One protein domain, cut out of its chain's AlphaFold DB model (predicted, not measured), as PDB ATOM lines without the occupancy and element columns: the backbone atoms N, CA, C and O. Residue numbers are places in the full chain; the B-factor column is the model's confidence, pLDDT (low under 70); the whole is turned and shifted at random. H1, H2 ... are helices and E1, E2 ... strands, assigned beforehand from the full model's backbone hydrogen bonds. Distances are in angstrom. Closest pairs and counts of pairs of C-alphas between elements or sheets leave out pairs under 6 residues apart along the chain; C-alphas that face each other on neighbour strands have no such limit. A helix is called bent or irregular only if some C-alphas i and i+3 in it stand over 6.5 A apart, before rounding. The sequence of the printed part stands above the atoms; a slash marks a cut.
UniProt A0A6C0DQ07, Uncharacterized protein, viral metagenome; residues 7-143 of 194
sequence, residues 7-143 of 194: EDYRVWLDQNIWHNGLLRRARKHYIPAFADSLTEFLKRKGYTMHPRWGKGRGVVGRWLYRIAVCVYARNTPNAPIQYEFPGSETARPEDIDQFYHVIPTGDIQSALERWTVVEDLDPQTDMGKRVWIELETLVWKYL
ATOM      1  N   GLU A   7     -20.557  12.063-119.142       76.00
ATOM      2  CA  GLU A   7     -20.152  11.068-120.132       76.00
ATOM      3  C   GLU A   7     -21.012  11.153-121.398       76.00
ATOM      4  O   GLU A   7     -20.470  11.222-122.500       76.00
ATOM      5  N   ASP A   8     -22.331  11.290-121.250       76.94
ATOM      6  CA  ASP A   8     -23.252  11.445-122.383       76.94
ATOM      7  C   ASP A   8     -22.967  12.724-123.179       76.94
ATOM      8  O   ASP A   8     -23.021  12.732-124.412       76.94
ATOM      9  N   TYR A   9     -22.606  13.805-122.483       80.56
ATOM     10  CA  TYR A   9     -22.165  15.043-123.121       80.56
ATOM     11  C   TYR A   9     -20.872  14.843-123.924       80.56
ATOM     12  O   TYR A   9     -20.766  15.328-125.051       80.56
ATOM     13  N   ARG A  10     -19.892  14.102-123.386       83.75
ATOM     14  CA  ARG A  10     -18.641  13.788-124.101       83.75
ATOM     15  C   ARG A  10     -18.903  12.923-125.332       83.75
ATOM     16  O   ARG A  10     -18.407  13.250-126.407       83.75
ATOM     17  N   VAL A  11     -19.742  11.895-125.206       84.56
ATOM     18  CA  VAL A  11     -20.164  11.061-126.341       84.56
ATOM     19  C   VAL A  11     -20.850  11.914-127.407       84.56
ATOM     20  O   VAL A  11     -20.520  11.807-128.587       84.56
ATOM     21  N   TRP A  12     -21.757  12.812-127.015       90.50
ATOM     22  CA  TRP A  12     -22.433  13.721-127.942       90.50
ATOM     23  C   TRP A  12     -21.471  14.682-128.656       90.50
ATOM     24  O   TRP A  12     -21.637  14.941-129.852       90.50
ATOM     25  N   LEU A  13     -20.436  15.171-127.967       89.06
ATOM     26  CA  LEU A  13     -19.391  16.004-128.568       89.06
ATOM     27  C   LEU A  13     -18.580  15.265-129.644       89.06
ATOM     28  O   LEU A  13     -18.123  15.894-130.604       89.06
ATOM     29  N   ASP A  14     -18.400  13.955-129.488       90.69
ATOM     30  CA  ASP A  14     -17.662  13.102-130.422       90.69
ATOM     31  C   ASP A  14     -18.514  12.596-131.598       90.69
ATOM     32  O   ASP A  14     -17.973  12.093-132.585       90.69
ATOM     33  N   GLN A  15     -19.838  12.767-131.548       89.25
ATOM     34  CA  GLN A  15     -20.727  12.389-132.645       89.25
ATOM     35  C   GLN A  15     -20.472  13.225-133.903       89.25
ATOM     36  O   GLN A  15     -20.357  14.453-133.865       89.25
ATOM     37  N   ASN A  16     -20.434  12.530-135.037       91.12
ATOM     38  CA  ASN A  16     -20.216  13.112-136.351       91.12
ATOM     39  C   ASN A  16     -21.517  13.649-136.954       91.12
ATOM     40  O   ASN A  16     -22.438  12.874-137.231       91.12
ATOM     41  N   ILE A  17     -21.527  14.943-137.256       90.38
ATOM     42  CA  ILE A  17     -22.623  15.624-137.954       90.38
ATOM     43  C   ILE A  17     -22.193  16.088-139.338       90.38
ATOM     44  O   ILE A  17     -20.994  16.211-139.615       90.38
ATOM     45  N   TRP A  18     -23.165  16.340-140.207       88.19
ATOM     46  CA  TRP A  18     -22.910  16.850-141.544       88.19
ATOM     47  C   TRP A  18     -22.529  18.330-141.537       88.19
ATOM     48  O   TRP A  18     -23.092  19.165-140.831       88.19
ATOM     49  N   HIS A  19     -21.554  18.643-142.382       86.44
ATOM     50  CA  HIS A  19     -21.091  19.984-142.683       86.44
ATOM     51  C   HIS A  19     -21.147  20.177-144.199       86.44
ATOM     52  O   HIS A  19     -20.500  19.438-144.951       86.44
ATOM     53  N   ASN A  20     -21.952  21.139-144.648       81.81
ATOM     54  CA  ASN A  20     -22.286  21.403-146.048       81.81
ATOM     55  C   ASN A  20     -22.863  20.192-146.803       81.81
ATOM     56  O   ASN A  20     -22.768  20.138-148.023       81.81
ATOM     57  N   GLY A  21     -23.375  19.173-146.103       82.44
ATOM     58  CA  GLY A  21     -23.792  17.902-146.714       82.44
ATOM     59  C   GLY A  21     -22.657  17.084-147.358       82.44
ATOM     60  O   GLY A  21     -22.923  16.062-147.979       82.44
ATOM     61  N   LEU A  22     -21.394  17.507-147.212       84.50
ATOM     62  CA  LEU A  22     -20.239  16.907-147.892       84.50
ATOM     63  C   LEU A  22     -19.296  16.188-146.928       84.50
ATOM     64  O   LEU A  22     -18.750  15.135-147.248       84.50
ATOM     65  N   LEU A  23     -19.070  16.772-145.752       90.94
ATOM     66  CA  LEU A  23     -18.090  16.281-144.790       90.94
ATOM     67  C   LEU A  23     -18.770  16.005-143.462       90.94
ATOM     68  O   LEU A  23     -19.598  16.792-143.015       90.94
ATOM     69  N   ARG A  24     -18.371  14.920-142.800       89.38
ATOM     70  CA  ARG A  24     -18.791  14.648-141.426       89.38
ATOM     71  C   ARG A  24     -17.691  15.062-140.463       89.38
ATOM     72  O   ARG A  24     -16.530  14.706-140.664       89.38
ATOM     73  N   ARG A  25     -18.043  15.839-139.441       90.88
ATOM     74  CA  ARG A  25     -17.107  16.287-138.403       90.88
ATOM     75  C   ARG A  25     -17.737  16.141-137.027       90.88
ATOM     76  O   ARG A  25     -18.932  16.373-136.864       90.88
ATOM     77  N   ALA A  26     -16.913  15.792-136.043       92.00
ATOM     78  CA  ALA A  26     -17.348  15.728-134.655       92.00
ATOM     79  C   ALA A  26     -17.699  17.124-134.125       92.00
ATOM     80  O   ALA A  26     -17.025  18.113-134.451       92.00
ATOM     81  N   ARG A  27     -18.722  17.205-133.270       91.62
ATOM     82  CA  ARG A  27     -19.234  18.487-132.767       91.62
ATOM     83  C   ARG A  27     -18.202  19.313-132.010       91.62
ATOM     84  O   ARG A  27     -18.156  20.536-132.154       91.62
ATOM     85  N   LYS A  28     -17.298  18.641-131.289       92.62
ATOM     86  CA  LYS A  28     -16.170  19.269-130.578       92.62
ATOM     87  C   LYS A  28     -15.305  20.188-131.446       92.62
ATOM     88  O   LYS A  28     -14.602  21.034-130.900       92.62
ATOM     89  N   HIS A  29     -15.335  20.037-132.773       93.31
ATOM     90  CA  HIS A  29     -14.545  20.860-133.684       93.31
ATOM     91  C   HIS A  29     -15.231  22.167-134.094       93.31
ATOM     92  O   HIS A  29     -14.532  23.168-134.238       93.31
ATOM     93  N   TYR A  30     -16.556  22.194-134.277       93.38
ATOM     94  CA  TYR A  30     -17.245  23.420-134.707       93.38
ATOM     95  C   TYR A  30     -17.779  24.240-133.528       93.38
ATOM     96  O   TYR A  30     -17.769  25.462-133.612       93.38
ATOM     97  N   ILE A  31     -18.194  23.604-132.423       94.38
ATOM     98  CA  ILE A  31     -18.793  24.307-131.275       94.38
ATOM     99  C   ILE A  31     -17.883  25.424-130.739       94.38
ATOM    100  O   ILE A  31     -18.385  26.528-130.527       94.38
ATOM    101  N   PRO A  32     -16.561  25.215-130.552       94.81
ATOM    102  CA  PRO A  32     -15.679  26.296-130.125       94.81
ATOM    103  C   PRO A  32     -15.637  27.460-131.117       94.81
ATOM    104  O   PRO A  32     -15.717  28.609-130.703       94.81
ATOM    105  N   ALA A  33     -15.553  27.160-132.416       93.81
ATOM    106  CA  ALA A  33     -15.487  28.174-133.464       93.81
ATOM    107  C   ALA A  33     -16.799  28.967-133.574       93.81
ATOM    108  O   ALA A  33     -16.774  30.184-133.747       93.81
ATOM    109  N   PHE A  34     -17.938  28.293-133.404       94.50
ATOM    110  CA  PHE A  34     -19.247  28.929-133.345       94.50
ATOM    111  C   PHE A  34     -19.377  29.841-132.120       94.50
ATOM    112  O   PHE A  34     -19.749  31.002-132.258       94.50
ATOM    113  N   ALA A  35     -18.999  29.360-130.933       93.88
ATOM    114  CA  ALA A  35     -19.058  30.155-129.708       93.88
ATOM    115  C   ALA A  35     -18.149  31.394-129.758       93.88
ATOM    116  O   ALA A  35     -18.551  32.475-129.323       93.88
ATOM    117  N   ASP A  36     -16.945  31.250-130.317       93.44
ATOM    118  CA  ASP A  36     -16.020  32.364-130.518       93.44
ATOM    119  C   ASP A  36     -16.606  33.378-131.522       93.44
ATOM    120  O   ASP A  36     -16.604  34.579-131.256       93.44
ATOM    121  N   SER A  37     -17.175  32.901-132.639       93.56
ATOM    122  CA  SER A  37     -17.845  33.746-133.641       93.56
ATOM    123  C   SER A  37     -19.041  34.501-133.065       93.56
ATOM    124  O   SER A  37     -19.221  35.674-133.384       93.56
ATOM    125  N   LEU A  38     -19.858  33.847-132.237       91.56
ATOM    126  CA  LEU A  38     -21.004  34.464-131.573       91.56
ATOM    127  C   LEU A  38     -20.545  35.533-130.574       91.56
ATOM    128  O   LEU A  38     -21.069  36.640-130.573       91.56
ATOM    129  N   THR A  39     -19.526  35.233-129.767       91.38
ATOM    130  CA  THR A  39     -18.968  36.189-128.795       91.38
ATOM    131  C   THR A  39     -18.403  37.427-129.492       91.38
ATOM    132  O   THR A  39     -18.659  38.552-129.072       91.38
ATOM    133  N   GLU A  40     -17.658  37.228-130.579       91.19
ATOM    134  CA  GLU A  40     -17.097  38.315-131.378       91.19
ATOM    135  C   GLU A  40     -18.192  39.142-132.064       91.19
ATOM    136  O   GLU A  40     -18.106  40.369-132.101       91.19
ATOM    137  N   PHE A  41     -19.243  38.492-132.570       89.81
ATOM    138  CA  PHE A  41     -20.404  39.181-133.126       89.81
ATOM    139  C   PHE A  41     -21.075  40.081-132.082       89.81
ATOM    140  O   PHE A  41     -21.267  41.270-132.334       89.81
ATOM    141  N   LEU A  42     -21.365  39.538-130.895       87.38
ATOM    142  CA  LEU A  42     -22.008  40.278-129.811       87.38
ATOM    143  C   LEU A  42     -21.157  41.481-129.385       87.38
ATOM    144  O   LEU A  42     -21.658  42.601-129.297       87.38
ATOM    145  N   LYS A  43     -19.844  41.282-129.246       87.75
ATOM    146  CA  LYS A  43     -18.901  42.359-128.935       87.75
ATOM    147  C   LYS A  43     -18.902  43.466-129.995       87.75
ATOM    148  O   LYS A  43     -18.909  44.643-129.649       87.75
ATOM    149  N   ARG A  44     -18.913  43.117-131.288       87.88
ATOM    150  CA  ARG A  44     -18.974  44.099-132.393       87.88
ATOM    151  C   ARG A  44     -20.264  44.905-132.403       87.88
ATOM    152  O   ARG A  44     -20.259  46.036-132.876       87.88
ATOM    153  N   LYS A  45     -21.348  44.325-131.895       83.56
ATOM    154  CA  LYS A  45     -22.644  44.988-131.730       83.56
ATOM    155  C   LYS A  45     -22.742  45.831-130.451       83.56
ATOM    156  O   LYS A  45     -23.782  46.431-130.214       83.56
ATOM    157  N   GLY A  46     -21.667  45.920-129.661       81.62
ATOM    158  CA  GLY A  46     -21.627  46.723-128.435       81.62
ATOM    159  C   GLY A  46     -22.226  46.025-127.213       81.62
ATOM    160  O   GLY A  46     -22.508  46.685-126.214       81.62
ATOM    161  N   TYR A  47     -22.423  44.705-127.277       83.19
ATOM    162  CA  TYR A  47     -22.891  43.922-126.139       83.19
ATOM    163  C   TYR A  47     -21.739  43.533-125.222       83.19
ATOM    164  O   TYR A  47     -20.708  43.016-125.670       83.19
ATOM    165  N   THR A  48     -21.957  43.722-123.924       83.75
ATOM    166  CA  THR A  48     -21.055  43.258-122.876       83.75
ATOM    167  C   THR A  48     -21.631  41.984-122.278       83.75
ATOM    168  O   THR A  48     -22.769  41.938-121.814       83.75
ATOM    169  N   MET A  49     -20.846  40.911-122.316       82.94
ATOM    170  CA  MET A  49     -21.268  39.625-121.771       82.94
ATOM    171  C   MET A  49     -20.908  39.535-120.289       82.94
ATOM    172  O   MET A  49     -19.783  39.841-119.892       82.94
ATOM    173  N   HIS A  50     -21.838  39.024-119.486       83.94
ATOM    174  CA  HIS A  50     -21.645  38.735-118.072       83.94
ATOM    175  C   HIS A  50     -20.408  37.832-117.854       83.94
ATOM    176  O   HIS A  50     -20.194  36.899-118.636       83.94
ATOM    177  N   PRO A  51     -19.629  37.982-116.760       82.00
ATOM    178  CA  PRO A  51     -18.397  37.211-116.528       82.00
ATOM    179  C   PRO A  51     -18.544  35.681-116.620       82.00
ATOM    180  O   PRO A  51     -17.619  34.981-117.032       82.00
ATOM    181  N   ARG A  52     -19.730  35.149-116.290       80.50
ATOM    182  CA  ARG A  52     -20.071  33.714-116.433       80.50
ATOM    183  C   ARG A  52     -20.056  33.211-117.880       80.50
ATOM    184  O   ARG A  52     -19.943  32.006-118.083       80.50
ATOM    185  N   TRP A  53     -20.164  34.097-118.869       84.75
ATOM    186  CA  TRP A  53     -19.998  33.751-120.278       84.75
ATOM    187  C   TRP A  53     -18.572  33.268-120.565       84.75
ATOM    188  O   TRP A  53     -18.376  32.274-121.267       84.75
ATOM    189  N   GLY A  54     -17.561  33.937-119.997       84.62
ATOM    190  CA  GLY A  54     -16.152  33.657-120.271       84.62
ATOM    191  C   GLY A  54     -15.847  33.719-121.773       84.62
ATOM    192  O   GLY A  54     -15.998  34.760-122.400       84.62
ATOM    193  N   LYS A  55     -15.436  32.588-122.363       83.25
ATOM    194  CA  LYS A  55     -15.225  32.441-123.821       83.25
ATOM    195  C   LYS A  55     -16.459  31.919-124.577       83.25
ATOM    196  O   LYS A  55     -16.338  31.513-125.725       83.25
ATOM    197  N   GLY A  56     -17.605  31.767-123.921       86.62
ATOM    198  CA  GLY A  56     -18.839  31.224-124.499       86.62
ATOM    199  C   GLY A  56     -18.826  29.715-124.780       86.62
ATOM    200  O   GLY A  56     -19.863  29.073-124.691       86.62
ATOM    201  N   ARG A  57     -17.669  29.093-125.047       91.00
ATOM    202  CA  ARG A  57     -17.553  27.690-125.508       91.00
ATOM    203  C   ARG A  57     -18.287  26.668-124.636       91.00
ATOM    204  O   ARG A  57     -18.989  25.807-125.156       91.00
ATOM    205  N   GLY A  58     -18.128  26.757-123.313       84.25
ATOM    206  CA  GLY A  58     -18.801  25.854-122.374       84.25
ATOM    207  C   GLY A  58     -20.304  26.123-122.268       84.25
ATOM    208  O   GLY A  58     -21.089  25.181-122.191       84.25
ATOM    209  N   VAL A  59     -20.695  27.398-122.310       87.25
ATOM    210  CA  VAL A  59     -22.094  27.841-122.268       87.25
ATOM    211  C   VAL A  59     -22.832  27.372-123.521       87.25
ATOM    212  O   VAL A  59     -23.829  26.664-123.416       87.25
ATOM    213  N   VAL A  60     -22.285  27.681-124.696       90.81
ATOM    214  CA  VAL A  60     -22.827  27.302-126.004       90.81
ATOM    215  C   VAL A  60     -22.849  25.784-126.172       90.81
ATOM    216  O   VAL A  60     -23.861  25.243-126.596       90.81
ATOM    217  N   GLY A  61     -21.784  25.072-125.786       89.62
ATOM    218  CA  GLY A  61     -21.748  23.611-125.884       89.62
ATOM    219  C   GLY A  61     -22.825  22.927-125.040       89.62
ATOM    220  O   GLY A  61     -23.546  22.068-125.543       89.62
ATOM    221  N   ARG A  62     -22.997  23.349-123.780       86.38
ATOM    222  CA  ARG A  62     -24.058  22.818-122.906       86.38
ATOM    223  C   ARG A  62     -25.454  23.209-123.381       86.38
ATOM    224  O   ARG A  62     -26.375  22.408-123.266       86.38
ATOM    225  N   TRP A  63     -25.611  24.419-123.910       89.94
ATOM    226  CA  TRP A  63     -26.870  24.880-124.488       89.94
ATOM    227  C   TRP A  63     -27.273  24.060-125.718       89.94
ATOM    228  O   TRP A  63     -28.385  23.543-125.761       89.94
ATOM    229  N   LEU A  64     -26.358  23.847-126.668       90.75
ATOM    230  CA  LEU A  64     -26.614  22.992-127.828       90.75
ATOM    231  C   LEU A  64     -26.934  21.559-127.394       90.75
ATOM    232  O   LEU A  64     -27.914  20.984-127.853       90.75
ATOM    233  N   TYR A  65     -26.182  20.997-126.448       87.81
ATOM    234  CA  TYR A  65     -26.476  19.661-125.936       87.81
ATOM    235  C   TYR A  65     -27.882  19.556-125.328       87.81
ATOM    236  O   TYR A  65     -28.604  18.596-125.598       87.81
ATOM    237  N   ARG A  66     -28.311  20.576-124.572       82.88
ATOM    238  CA  ARG A  66     -29.675  20.662-124.034       82.88
ATOM    239  C   ARG A  66     -30.720  20.591-125.145       82.88
ATOM    240  O   ARG A  66     -31.678  19.832-125.030       82.88
ATOM    241  N   ILE A  67     -30.526  21.352-126.220       84.81
ATOM    242  CA  ILE A  67     -31.428  21.332-127.377       84.81
ATOM    243  C   ILE A  67     -31.452  19.937-128.012       84.81
ATOM    244  O   ILE A  67     -32.536  19.408-128.258       84.81
ATOM    245  N   ALA A  68     -30.290  19.308-128.214       86.19
ATOM    246  CA  ALA A  68     -30.196  17.981-128.825       86.19
ATOM    247  C   ALA A  68     -30.968  16.916-128.030       86.19
ATOM    248  O   ALA A  68     -31.702  16.117-128.612       86.19
ATOM    249  N   VAL A  69     -30.852  16.937-126.700       80.19
ATOM    250  CA  VAL A  69     -31.599  16.039-125.807       80.19
ATOM    251  C   VAL A  69     -33.109  16.273-125.927       80.19
ATOM    252  O   VAL A  69     -33.866  15.310-126.044       80.19
ATOM    253  N   CYS A  70     -33.554  17.533-125.963       75.00
ATOM    254  CA  CYS A  70     -34.968  17.879-126.142       75.00
ATOM    255  C   CYS A  70     -35.526  17.394-127.489       75.00
ATOM    256  O   CYS A  70     -36.632  16.854-127.545       75.00
ATOM    257  N   VAL A  71     -34.767  17.571-128.574       80.50
ATOM    258  CA  VAL A  71     -35.154  17.105-129.915       80.50
ATOM    259  C   VAL A  71     -35.238  15.579-129.948       80.50
ATOM    260  O   VAL A  71     -36.225  15.027-130.433       80.50
ATOM    261  N   TYR A  72     -34.259  14.885-129.360       78.94
ATOM    262  CA  TYR A  72     -34.262  13.426-129.268       78.94
ATOM    263  C   TYR A  72     -35.465  12.887-128.478       78.94
ATOM    264  O   TYR A  72     -36.139  11.959-128.932       78.94
ATOM    265  N   ALA A  73     -35.768  13.492-127.324       71.44
ATOM    266  CA  ALA A  73     -36.897  13.103-126.482       71.44
ATOM    267  C   ALA A  73     -38.242  13.280-127.203       71.44
ATOM    268  O   ALA A  73     -39.104  12.409-127.122       71.44
ATOM    269  N   ARG A  74     -38.407  14.374-127.960       69.88
ATOM    270  CA  ARG A  74     -39.621  14.637-128.747       69.88
ATOM    271  C   ARG A  74     -39.838  13.606-129.857       69.88
ATOM    272  O   ARG A  74     -40.977  13.233-130.121       69.88
ATOM    273  N   ASN A  75     -38.759  13.158-130.492       69.75
ATOM    274  CA  ASN A  75     -38.818  12.266-131.650       69.75
ATOM    275  C   ASN A  75     -38.861  10.774-131.271       69.75
ATOM    276  O   ASN A  75     -38.975   9.923-132.153       69.75
ATOM    277  N   THR A  76     -38.813  10.442-129.976       63.88
ATOM    278  CA  THR A  76     -38.777   9.059-129.485       63.88
ATOM    279  C   THR A  76     -39.981   8.776-128.577       63.88
ATOM    280  O   THR A  76     -39.996   9.212-127.422       63.88
ATOM    281  N   PRO A  77     -40.990   8.015-129.046       53.66
ATOM    282  CA  PRO A  77     -42.098   7.575-128.202       53.66
ATOM    283  C   PRO A  77     -41.557   6.780-127.003       53.66
ATOM    284  O   PRO A  77     -40.810   5.821-127.188       53.66
ATOM    285  N   ASN A  78     -41.932   7.168-125.780       57.75
ATOM    286  CA  ASN A  78     -41.480   6.580-124.505       57.75
ATOM    287  C   ASN A  78     -40.024   6.870-124.085       57.75
ATOM    288  O   ASN A  78     -39.505   6.175-123.207       57.75
ATOM    289  N   ALA A  79     -39.351   7.881-124.651       56.19
ATOM    290  CA  ALA A  79     -38.046   8.287-124.127       56.19
ATOM    291  C   ALA A  79     -38.147   8.654-122.628       56.19
ATOM    292  O   ALA A  79     -38.988   9.473-122.254       56.19
ATOM    293  N   PRO A  80     -37.284   8.105-121.750       50.44
ATOM    294  CA  PRO A  80     -37.349   8.303-120.294       50.44
ATOM    295  C   PRO A  80     -36.863   9.693-119.826       50.44
ATOM    296  O   PRO A  80     -36.387   9.850-118.691       50.44
ATOM    297  N   ILE A  81     -36.959  10.699-120.695       52.56
ATOM    298  CA  ILE A  81     -36.350  12.017-120.544       52.56
ATOM    299  C   ILE A  81     -37.454  13.029-120.218       52.56
ATOM    300  O   ILE A  81     -38.155  13.511-121.101       52.56
ATOM    301  N   GLN A  82     -37.595  13.355-118.933       48.62
ATOM    302  CA  GLN A  82     -38.253  14.582-118.493       48.62
ATOM    303  C   GLN A  82     -37.169  15.648-118.384       48.62
ATOM    304  O   GLN A  82     -36.264  15.524-117.560       48.62
ATOM    305  N   TYR A  83     -37.236  16.660-119.242       46.16
ATOM    306  CA  TYR A  83     -36.440  17.865-119.080       46.16
ATOM    307  C   TYR A  83     -37.375  18.965-118.586       46.16
ATOM    308  O   TYR A  83     -38.276  19.378-119.316       46.16
ATOM    309  N   GLU A  84     -37.188  19.411-117.344       37.94
ATOM    310  CA  GLU A  84     -37.792  20.657-116.884       37.94
ATOM    311  C   GLU A  84     -37.191  21.780-117.717       37.94
ATOM    312  O   GLU A  84     -35.985  22.027-117.697       37.94
ATOM    313  N   PHE A  85     -38.037  22.419-118.514       40.44
ATOM    314  CA  PHE A  85     -37.689  23.612-119.257       40.44
ATOM    315  C   PHE A  85     -37.338  24.696-118.225       40.44
ATOM    316  O   PHE A  85     -38.244  25.173-117.541       40.44
ATOM    317  N   PRO A  86     -36.076  25.136-118.067       37.47
ATOM    318  CA  PRO A  86     -35.804  26.290-117.236       37.47
ATOM    319  C   PRO A  86     -36.215  27.487-118.090       37.47
ATOM    320  O   PRO A  86     -35.425  27.948-118.919       37.47
ATOM    321  N   GLY A  87     -37.486  27.880-117.981       41.31
ATOM    322  CA  GLY A  87     -38.061  28.999-118.728       41.31
ATOM    323  C   GLY A  87     -39.501  28.837-119.228       41.31
ATOM    324  O   GLY A  87     -39.926  29.686-119.996       41.31
ATOM    325  N   SER A  88     -40.265  27.794-118.867       40.25
ATOM    326  CA  SER A  88     -41.714  27.806-119.165       40.25
ATOM    327  C   SER A  88     -42.539  28.557-118.114       40.25
ATOM    328  O   SER A  88     -43.707  28.827-118.361       40.25
ATOM    329  N   GLU A  89     -41.947  28.902-116.965       40.09
ATOM    330  CA  GLU A  89     -42.606  29.647-115.873       40.09
ATOM    331  C   GLU A  89     -42.071  31.075-115.686       40.09
ATOM    332  O   GLU A  89     -42.591  31.834-114.877       40.09
ATOM    333  N   THR A  90     -41.042  31.471-116.434       43.88
ATOM    334  CA  THR A  90     -40.526  32.844-116.438       43.88
ATOM    335  C   THR A  90     -40.631  33.357-117.859       43.88
ATOM    336  O   THR A  90     -40.113  32.708-118.764       43.88
ATOM    337  N   ALA A  91     -41.375  34.452-118.024       48.06
ATOM    338  CA  ALA A  91     -41.508  35.271-119.228       48.06
ATOM    339  C   ALA A  91     -40.374  35.029-120.239       48.06
ATOM    340  O   ALA A  91     -39.192  35.143-119.891       48.06
ATOM    341  N   ARG A  92     -40.717  34.685-121.489       53.22
ATOM    342  CA  ARG A  92     -39.736  34.689-122.582       53.22
ATOM    343  C   ARG A  92     -39.061  36.063-122.599       53.22
ATOM    344  O   ARG A  92     -39.683  37.036-122.185       53.22
ATOM    345  N   PRO A  93     -37.817  36.193-123.076       54.19
ATOM    346  CA  PRO A  93     -37.207  37.515-123.207       54.19
ATOM    347  C   PRO A  93     -38.111  38.474-124.000       54.19
ATOM    348  O   PRO A  93     -38.319  39.599-123.580       54.19
ATOM    349  N   GLU A  94     -38.760  37.967-125.050       51.97
ATOM    350  CA  GLU A  94     -39.826  38.616-125.829       51.97
ATOM    351  C   GLU A  94     -41.044  39.101-125.014       51.97
ATOM    352  O   GLU A  94     -41.755  39.993-125.454       51.97
ATOM    353  N   ASP A  95     -41.309  38.525-123.843       48.47
ATOM    354  CA  ASP A  95     -42.395  38.937-122.946       48.47
ATOM    355  C   ASP A  95     -41.946  40.072-121.994       48.47
ATOM    356  O   ASP A  95     -42.722  40.535-121.158       48.47
ATOM    357  N   ILE A  96     -40.685  40.513-122.092       56.41
ATOM    358  CA  ILE A  96     -40.095  41.609-121.320       56.41
ATOM    359  C   ILE A  96     -39.796  42.748-122.302       56.41
ATOM    360  O   ILE A  96     -38.849  42.651-123.077       56.41
ATOM    361  N   ASP A  97     -40.548  43.854-122.254       54.34
ATOM    362  CA  ASP A  97     -40.392  44.994-123.186       54.34
ATOM    363  C   ASP A  97     -38.935  45.483-123.321       54.34
ATOM    364  O   ASP A  97     -38.481  45.856-124.404       54.34
ATOM    365  N   GLN A  98     -38.149  45.404-122.241       54.72
ATOM    366  CA  GLN A  98     -36.724  45.760-122.230       54.72
ATOM    367  C   GLN A  98     -35.873  44.924-123.208       54.72
ATOM    368  O   GLN A  98     -34.845  45.402-123.680       54.72
ATOM    369  N   PHE A  99     -36.282  43.700-123.550       53.75
ATOM    370  CA  PHE A  99     -35.549  42.819-124.459       53.75
ATOM    371  C   PHE A  99     -35.517  43.349-125.893       53.75
ATOM    372  O   PHE A  99     -34.435  43.486-126.469       53.75
ATOM    373  N   TYR A 100     -36.682  43.705-126.447       54.41
ATOM    374  CA  TYR A 100     -36.789  44.222-127.815       54.41
ATOM    375  C   TYR A 100     -36.033  45.538-127.999       54.41
ATOM    376  O   TYR A 100     -35.536  45.822-129.090       54.41
ATOM    377  N   HIS A 101     -35.910  46.326-126.929       57.56
ATOM    378  CA  HIS A 101     -35.131  47.557-126.947       57.56
ATOM    379  C   HIS A 101     -33.623  47.296-126.950       57.56
ATOM    380  O   HIS A 101     -32.900  48.015-127.635       57.56
ATOM    381  N   VAL A 102     -33.137  46.257-126.261       61.53
ATOM    382  CA  VAL A 102     -31.696  46.007-126.086       61.53
ATOM    383  C   VAL A 102     -31.110  45.135-127.201       61.53
ATOM    384  O   VAL A 102     -29.992  45.401-127.654       61.53
ATOM    385  N   ILE A 103     -31.834  44.120-127.692       64.56
ATOM    386  CA  ILE A 103     -31.316  43.225-128.735       64.56
ATOM    387  C   ILE A 103     -32.282  43.074-129.914       64.56
ATOM    388  O   ILE A 103     -33.283  42.372-129.796       64.56
ATOM    389  N   PRO A 104     -31.970  43.658-131.088       68.44
ATOM    390  CA  PRO A 104     -32.761  43.432-132.285       68.44
ATOM    391  C   PRO A 104     -32.693  41.958-132.702       68.44
ATOM    392  O   PRO A 104     -31.614  41.438-132.993       68.44
ATOM    393  N   THR A 105     -33.849  41.306-132.812       68.44
ATOM    394  CA  THR A 105     -34.018  39.915-133.279       68.44
ATOM    395  C   THR A 105     -33.238  39.637-134.575       68.44
ATOM    396  O   THR A 105     -32.547  38.625-134.706       68.44
ATOM    397  N   GLY A 106     -33.254  40.582-135.524       74.44
ATOM    398  CA  GLY A 106     -32.533  40.452-136.795       74.44
ATOM    399  C   GLY A 106     -31.008  40.376-136.649       74.44
ATOM    400  O   GLY A 106     -30.348  39.670-137.413       74.44
ATOM    401  N   ASP A 107     -30.435  41.037-135.639       75.06
ATOM    402  CA  ASP A 107     -28.992  40.991-135.398       75.06
ATOM    403  C   ASP A 107     -28.575  39.607-134.901       75.06
ATOM    404  O   ASP A 107     -27.643  39.013-135.445       75.06
ATOM    405  N   ILE A 108     -29.297  39.043-133.933       77.81
ATOM    406  CA  ILE A 108     -29.011  37.697-133.423       77.81
ATOM    407  C   ILE A 108     -29.128  36.649-134.537       77.81
ATOM    408  O   ILE A 108     -28.255  35.788-134.669       77.81
ATOM    409  N   GLN A 109     -30.165  36.740-135.370       81.00
ATOM    410  CA  GLN A 109     -30.370  35.802-136.474       81.00
ATOM    411  C   GLN A 109     -29.258  35.892-137.529       81.00
ATOM    412  O   GLN A 109     -28.768  34.860-137.992       81.00
ATOM    413  N   SER A 110     -28.760  37.099-137.829       83.69
ATOM    414  CA  SER A 110     -27.643  37.285-138.771       83.69
ATOM    415  C   SER A 110     -26.354  36.569-138.336       83.69
ATOM    416  O   SER A 110     -25.548  36.144-139.170       83.69
ATOM    417  N   ALA A 111     -26.162  36.360-137.026       85.62
ATOM    418  CA  ALA A 111     -25.026  35.606-136.505       85.62
ATOM    419  C   ALA A 111     -25.091  34.113-136.878       85.62
ATOM    420  O   ALA A 111     -24.044  33.474-136.996       85.62
ATOM    421  N   LEU A 112     -26.291  33.561-137.085       88.50
ATOM    422  CA  LEU A 112     -26.514  32.155-137.432       88.50
ATOM    423  C   LEU A 112     -26.442  31.878-138.935       88.50
ATOM    424  O   LEU A 112     -26.099  30.761-139.320       88.50
ATOM    425  N   GLU A 113     -26.693  32.871-139.791       88.62
ATOM    426  CA  GLU A 113     -26.736  32.699-141.253       88.62
ATOM    427  C   GLU A 113     -25.477  32.018-141.811       88.62
ATOM    428  O   GLU A 113     -25.554  31.096-142.624       88.62
ATOM    429  N   ARG A 114     -24.299  32.411-141.313       87.56
ATOM    430  CA  ARG A 114     -22.999  31.859-141.744       87.56
ATOM    431  C   ARG A 114     -22.756  30.425-141.281       87.56
ATOM    432  O   ARG A 114     -21.850  29.764-141.784       87.56
ATOM    433  N   TRP A 115     -23.536  29.963-140.314       93.31
ATOM    434  CA  TRP A 115     -23.399  28.665-139.674       93.31
ATOM    435  C   TRP A 115     -24.464  27.660-140.118       93.31
ATOM    436  O   TRP A 115     -24.367  26.496-139.743       93.31
ATOM    437  N   THR A 116     -25.397  28.062-140.985       92.88
ATOM    438  CA  THR A 116     -26.422  27.195-141.613       92.88
ATOM    439  C   THR A 116     -25.840  25.988-142.353       92.88
ATOM    440  O   THR A 116     -26.513  24.991-142.570       92.88
ATOM    441  N   VAL A 117     -24.556  26.056-142.694       90.75
ATOM    442  CA  VAL A 117     -23.758  24.965-143.257       90.75
ATOM    443  C   VAL A 117     -23.554  23.782-142.301       90.75
ATOM    444  O   VAL A 117     -23.173  22.696-142.737       90.75
ATOM    445  N   VAL A 118     -23.750  23.971-140.998       93.06
ATOM    446  CA  VAL A 118     -23.670  22.921-139.978       93.06
ATOM    447  C   VAL A 118     -25.070  22.361-139.745       93.06
ATOM    448  O   VAL A 118     -25.967  23.116-139.400       93.06
ATOM    449  N   GLU A 119     -25.243  21.040-139.839       91.06
ATOM    450  CA  GLU A 119     -26.541  20.358-139.661       91.06
ATOM    451  C   GLU A 119     -27.291  20.773-138.380       91.06
ATOM    452  O   GLU A 119     -28.490  21.043-138.408       91.06
ATOM    453  N   ASP A 120     -26.575  20.890-137.258       92.44
ATOM    454  CA  ASP A 120     -27.139  21.302-135.966       92.44
ATOM    455  C   ASP A 120     -27.607  22.774-135.931       92.44
ATOM    456  O   ASP A 120     -28.345  23.157-135.026       92.44
ATOM    457  N   LEU A 121     -27.155  23.608-136.870       93.81
ATOM    458  CA  LEU A 121     -27.430  25.050-136.942       93.81
ATOM    459  C   LEU A 121     -28.247  25.418-138.200       93.81
ATOM    460  O   LEU A 121     -28.569  26.590-138.406       93.81
ATOM    461  N   ASP A 122     -28.597  24.428-139.023       91.31
ATOM    462  CA  ASP A 122     -29.421  24.573-140.221       91.31
ATOM    463  C   ASP A 122     -30.904  24.748-139.839       91.31
ATOM    464  O   ASP A 122     -31.502  23.828-139.272       91.31
ATOM    465  N   PRO A 123     -31.551  25.883-140.170       89.06
ATOM    466  CA  PRO A 123     -32.957  26.128-139.851       89.06
ATOM    467  C   PRO A 123     -33.934  25.157-140.538       89.06
ATOM    468  O   PRO A 123     -35.130  25.189-140.246       89.06
ATOM    469  N   GLN A 124     -33.480  24.281-141.438       89.94
ATOM    470  CA  GLN A 124     -34.304  23.198-141.977       89.94
ATOM    471  C   GLN A 124     -34.382  21.978-141.048       89.94
ATOM    472  O   GLN A 124     -35.375  21.246-141.104       89.94
ATOM    473  N   THR A 125     -33.412  21.782-140.149       88.50
ATOM    474  CA  THR A 125     -33.400  20.657-139.201       88.50
ATOM    475  C   THR A 125     -34.162  20.989-137.915       88.50
ATOM    476  O   THR A 125     -34.284  22.151-137.524       88.50
ATOM    477  N   ASP A 126     -34.686  19.976-137.216       84.75
ATOM    478  CA  ASP A 126     -35.366  20.184-135.923       84.75
ATOM    479  C   ASP A 126     -34.439  20.824-134.881       84.75
ATOM    480  O   ASP A 126     -34.864  21.666-134.087       84.75
ATOM    481  N   MET A 127     -33.165  20.432-134.918       87.88
ATOM    482  CA  MET A 127     -32.109  20.990-134.085       87.88
ATOM    483  C   MET A 127     -31.901  22.472-134.397       87.88
ATOM    484  O   MET A 127     -32.037  23.306-133.502       87.88
ATOM    485  N   GLY A 128     -31.646  22.816-135.663       87.25
ATOM    486  CA  GLY A 128     -31.354  24.190-136.048       87.25
ATOM    487  C   GLY A 128     -32.549  25.115-135.855       87.25
ATOM    488  O   GLY A 128     -32.383  26.175-135.264       87.25
ATOM    489  N   LYS A 129     -33.783  24.701-136.178       85.94
ATOM    490  CA  LYS A 129     -34.992  25.490-135.846       85.94
ATOM    491  C   LYS A 129     -35.014  25.901-134.381       85.94
ATOM    492  O   LYS A 129     -35.332  27.039-134.048       85.94
ATOM    493  N   ARG A 130     -34.656  24.975-133.493       84.56
ATOM    494  CA  ARG A 130     -34.674  25.221-132.057       84.56
ATOM    495  C   ARG A 130     -33.507  26.085-131.591       84.56
ATOM    496  O   ARG A 130     -33.709  26.929-130.725       84.56
ATOM    497  N   VAL A 131     -32.328  25.923-132.185       88.62
ATOM    498  CA  VAL A 131     -31.178  26.819-131.982       88.62
ATOM    499  C   VAL A 131     -31.545  28.253-132.350       88.62
ATOM    500  O   VAL A 131     -31.287  29.155-131.561       88.62
ATOM    501  N   TRP A 132     -32.176  28.457-133.506       87.81
ATOM    502  CA  TRP A 132     -32.572  29.781-133.982       87.81
ATOM    503  C   TRP A 132     -33.580  30.455-133.046       87.81
ATOM    504  O   TRP A 132     -33.428  31.634-132.749       87.81
ATOM    505  N   ILE A 133     -34.548  29.698-132.521       82.62
ATOM    506  CA  ILE A 133     -35.535  30.201-131.551       82.62
ATOM    507  C   ILE A 133     -34.893  30.484-130.182       82.62
ATOM    508  O   ILE A 133     -35.189  31.488-129.545       82.62
ATOM    509  N   GLU A 134     -34.024  29.600-129.684       82.69
ATOM    510  CA  GLU A 134     -33.501  29.703-128.313       82.69
ATOM    511  C   GLU A 134     -32.251  30.587-128.180       82.69
ATOM    512  O   GLU A 134     -31.832  30.868-127.053       82.69
ATOM    513  N   LEU A 135     -31.636  31.019-129.288       86.06
ATOM    514  CA  LEU A 135     -30.406  31.814-129.240       86.06
ATOM    515  C   LEU A 135     -30.623  33.138-128.499       86.06
ATOM    516  O   LEU A 135     -29.785  33.545-127.701       86.06
ATOM    517  N   GLU A 136     -31.775  33.763-128.702       79.69
ATOM    518  CA  GLU A 136     -32.169  35.006-128.039       79.69
ATOM    519  C   GLU A 136     -32.227  34.857-126.521       79.69
ATOM    520  O   GLU A 136     -31.613  35.622-125.776       79.69
ATOM    521  N   THR A 137     -32.860  33.778-126.062       78.69
ATOM    522  CA  THR A 137     -32.932  33.433-124.638       78.69
ATOM    523  C   THR A 137     -31.557  33.130-124.055       78.69
ATOM    524  O   THR A 137     -31.269  33.500-122.913       78.69
ATOM    525  N   LEU A 138     -30.683  32.471-124.824       83.81
ATOM    526  CA  LEU A 138     -29.310  32.243-124.393       83.81
ATOM    527  C   LEU A 138     -28.572  33.568-124.201       83.81
ATOM    528  O   LEU A 138     -27.963  33.761-123.152       83.81
ATOM    529  N   VAL A 139     -28.601  34.449-125.200       83.69
ATOM    530  CA  VAL A 139     -27.861  35.715-125.163       83.69
ATOM    531  C   VAL A 139     -28.371  36.588-124.024       83.69
ATOM    532  O   VAL A 139     -27.559  37.041-123.222       83.69
ATOM    533  N   TRP A 140     -29.691  36.733-123.882       79.25
ATOM    534  CA  TRP A 140     -30.308  37.510-122.805       79.25
ATOM    535  C   TRP A 140     -29.807  37.107-121.419       79.25
ATOM    536  O   TRP A 140     -29.386  37.946-120.629       79.25
ATOM    537  N   LYS A 141     -29.765  35.800-121.141       76.94
ATOM    538  CA  LYS A 141     -29.337  35.259-119.843       76.94
ATOM    539  C   LYS A 141     -27.897  35.626-119.462       76.94
ATOM    540  O   LYS A 141     -27.540  35.560-118.285       76.94
ATOM    541  N   TYR A 142     -27.057  35.928-120.446       80.94
ATOM    542  CA  TYR A 142     -25.645  36.244-120.245       80.94
ATOM    543  C   TYR A 142     -25.288  37.661-120.683       80.94
ATOM    544  O   TYR A 142     -24.102  37.988-120.702       80.94
ATOM    545  N   LEU A 143     -26.273  38.490-121.014       80.75
ATOM    546  CA  LEU A 143     -26.052  39.896-121.273       80.75
ATOM    547  C   LEU A 143     -25.855  40.615-119.938       80.75
ATOM    548  O   LEU A 143     -26.626  40.423-119.000       80.75
TER     549      LEU A 143
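Overview. This is residues 7 to 143 of the 194 residues of an uncharacterized protein of viral metagenome (UniProt A0A6C0DQ07). Four helices packed at slants make a compact helical body: H6 and H3 lie nearest its middle, H2 packs on H3, and H5 packs on H6. H1 and the small hairpin of E1 and E2 sit by the beginning of H2, while H4 is far out at another edge and a long stretch without named elements, residues 76 to 96, runs along the outside. The printed part has 137 residues with six named helices and two named strands, in the order H1 E1 E2 H2 H3 H4 H5 H6; the sheet, E1 - E2, is antiparallel and the class is mostly helix. The whole is compact, with a radius of gyration of the C-alphas of 15.1 A and spans of 39 by 34 by 28 A.

Arrangement. Start at H1, residues 7 to 14, which touches H2, residues 27 to 44, with the closest C-alphas at Leu 13 and Arg 27, 4.9 A apart, about perpendicular at 82 degrees. Between them look for the hairpin of E1, residues 16 to 19, and E2, residues 23 to 26, where N 17 and O 25 are 3.0 A apart and N 19 and O 23 are 2.8 A apart, both within hydrogen-bond range. H2 is the hub, touching three helices. Residues 31 to 36 of H2 touch residues 57 to 61 of H3, residues 57 to 75, opposite ways at a steep tilt of 61 degrees; the closest C-alphas, of Ala 35 and Arg 57, are 5.1 A apart. H3 touches H6, residues 126 to 142, at a steep tilt of 41 degrees, opposite ways, with the closest C-alphas at Ala 68 and Met 127, 6.4 A apart. H5, residues 105 to 113, touches H6, closest at C-alphas 108 and 136, 6.8 A apart, and only just touches H2, with 3 pairs of C-alphas within 8 A, closest at Leu 38 and Ala 111, 6.5 A apart. H4, residues 97 to 102, is close to but not clearly touching H6, the closest C-alphas, of Phe 99 and Trp 140, being 7.6 A apart. Every O i to N i+4 pair is within hydrogen-bond range in H1 and H3; the others have 12 of 14 in H2, 1 of 2 in H4, 4 of 5 in H5 and 10 of 13 in H6.

Along the chain. Find C-alpha 7 at (-20.152, 11.068, -120.132), where H1 begins. H2 runs 25.6 A from C-alpha 27 at (-19.234, 18.487, -132.767), H3 27.0 A, and H6 24.5 A to C-alpha 142 at (-25.645, 36.244, -120.245). H2 and H6 are only just irregular: C-alphas 29 and 32 are 6.6 A apart, C-alphas 133 and 136 are 6.8 A apart, and H6 has a kink of 41 degrees near residue 133.

Size, cuts and confidence. The two C-alphas farthest apart, of Gly 46 and Asn 78, are 45.0 A apart. The printed part has no cut; the links H2 to H3, H3 to H4 and H5 to H6 are long. Confidence is low, with pLDDT under 70, at residues 74 to 105 of this model.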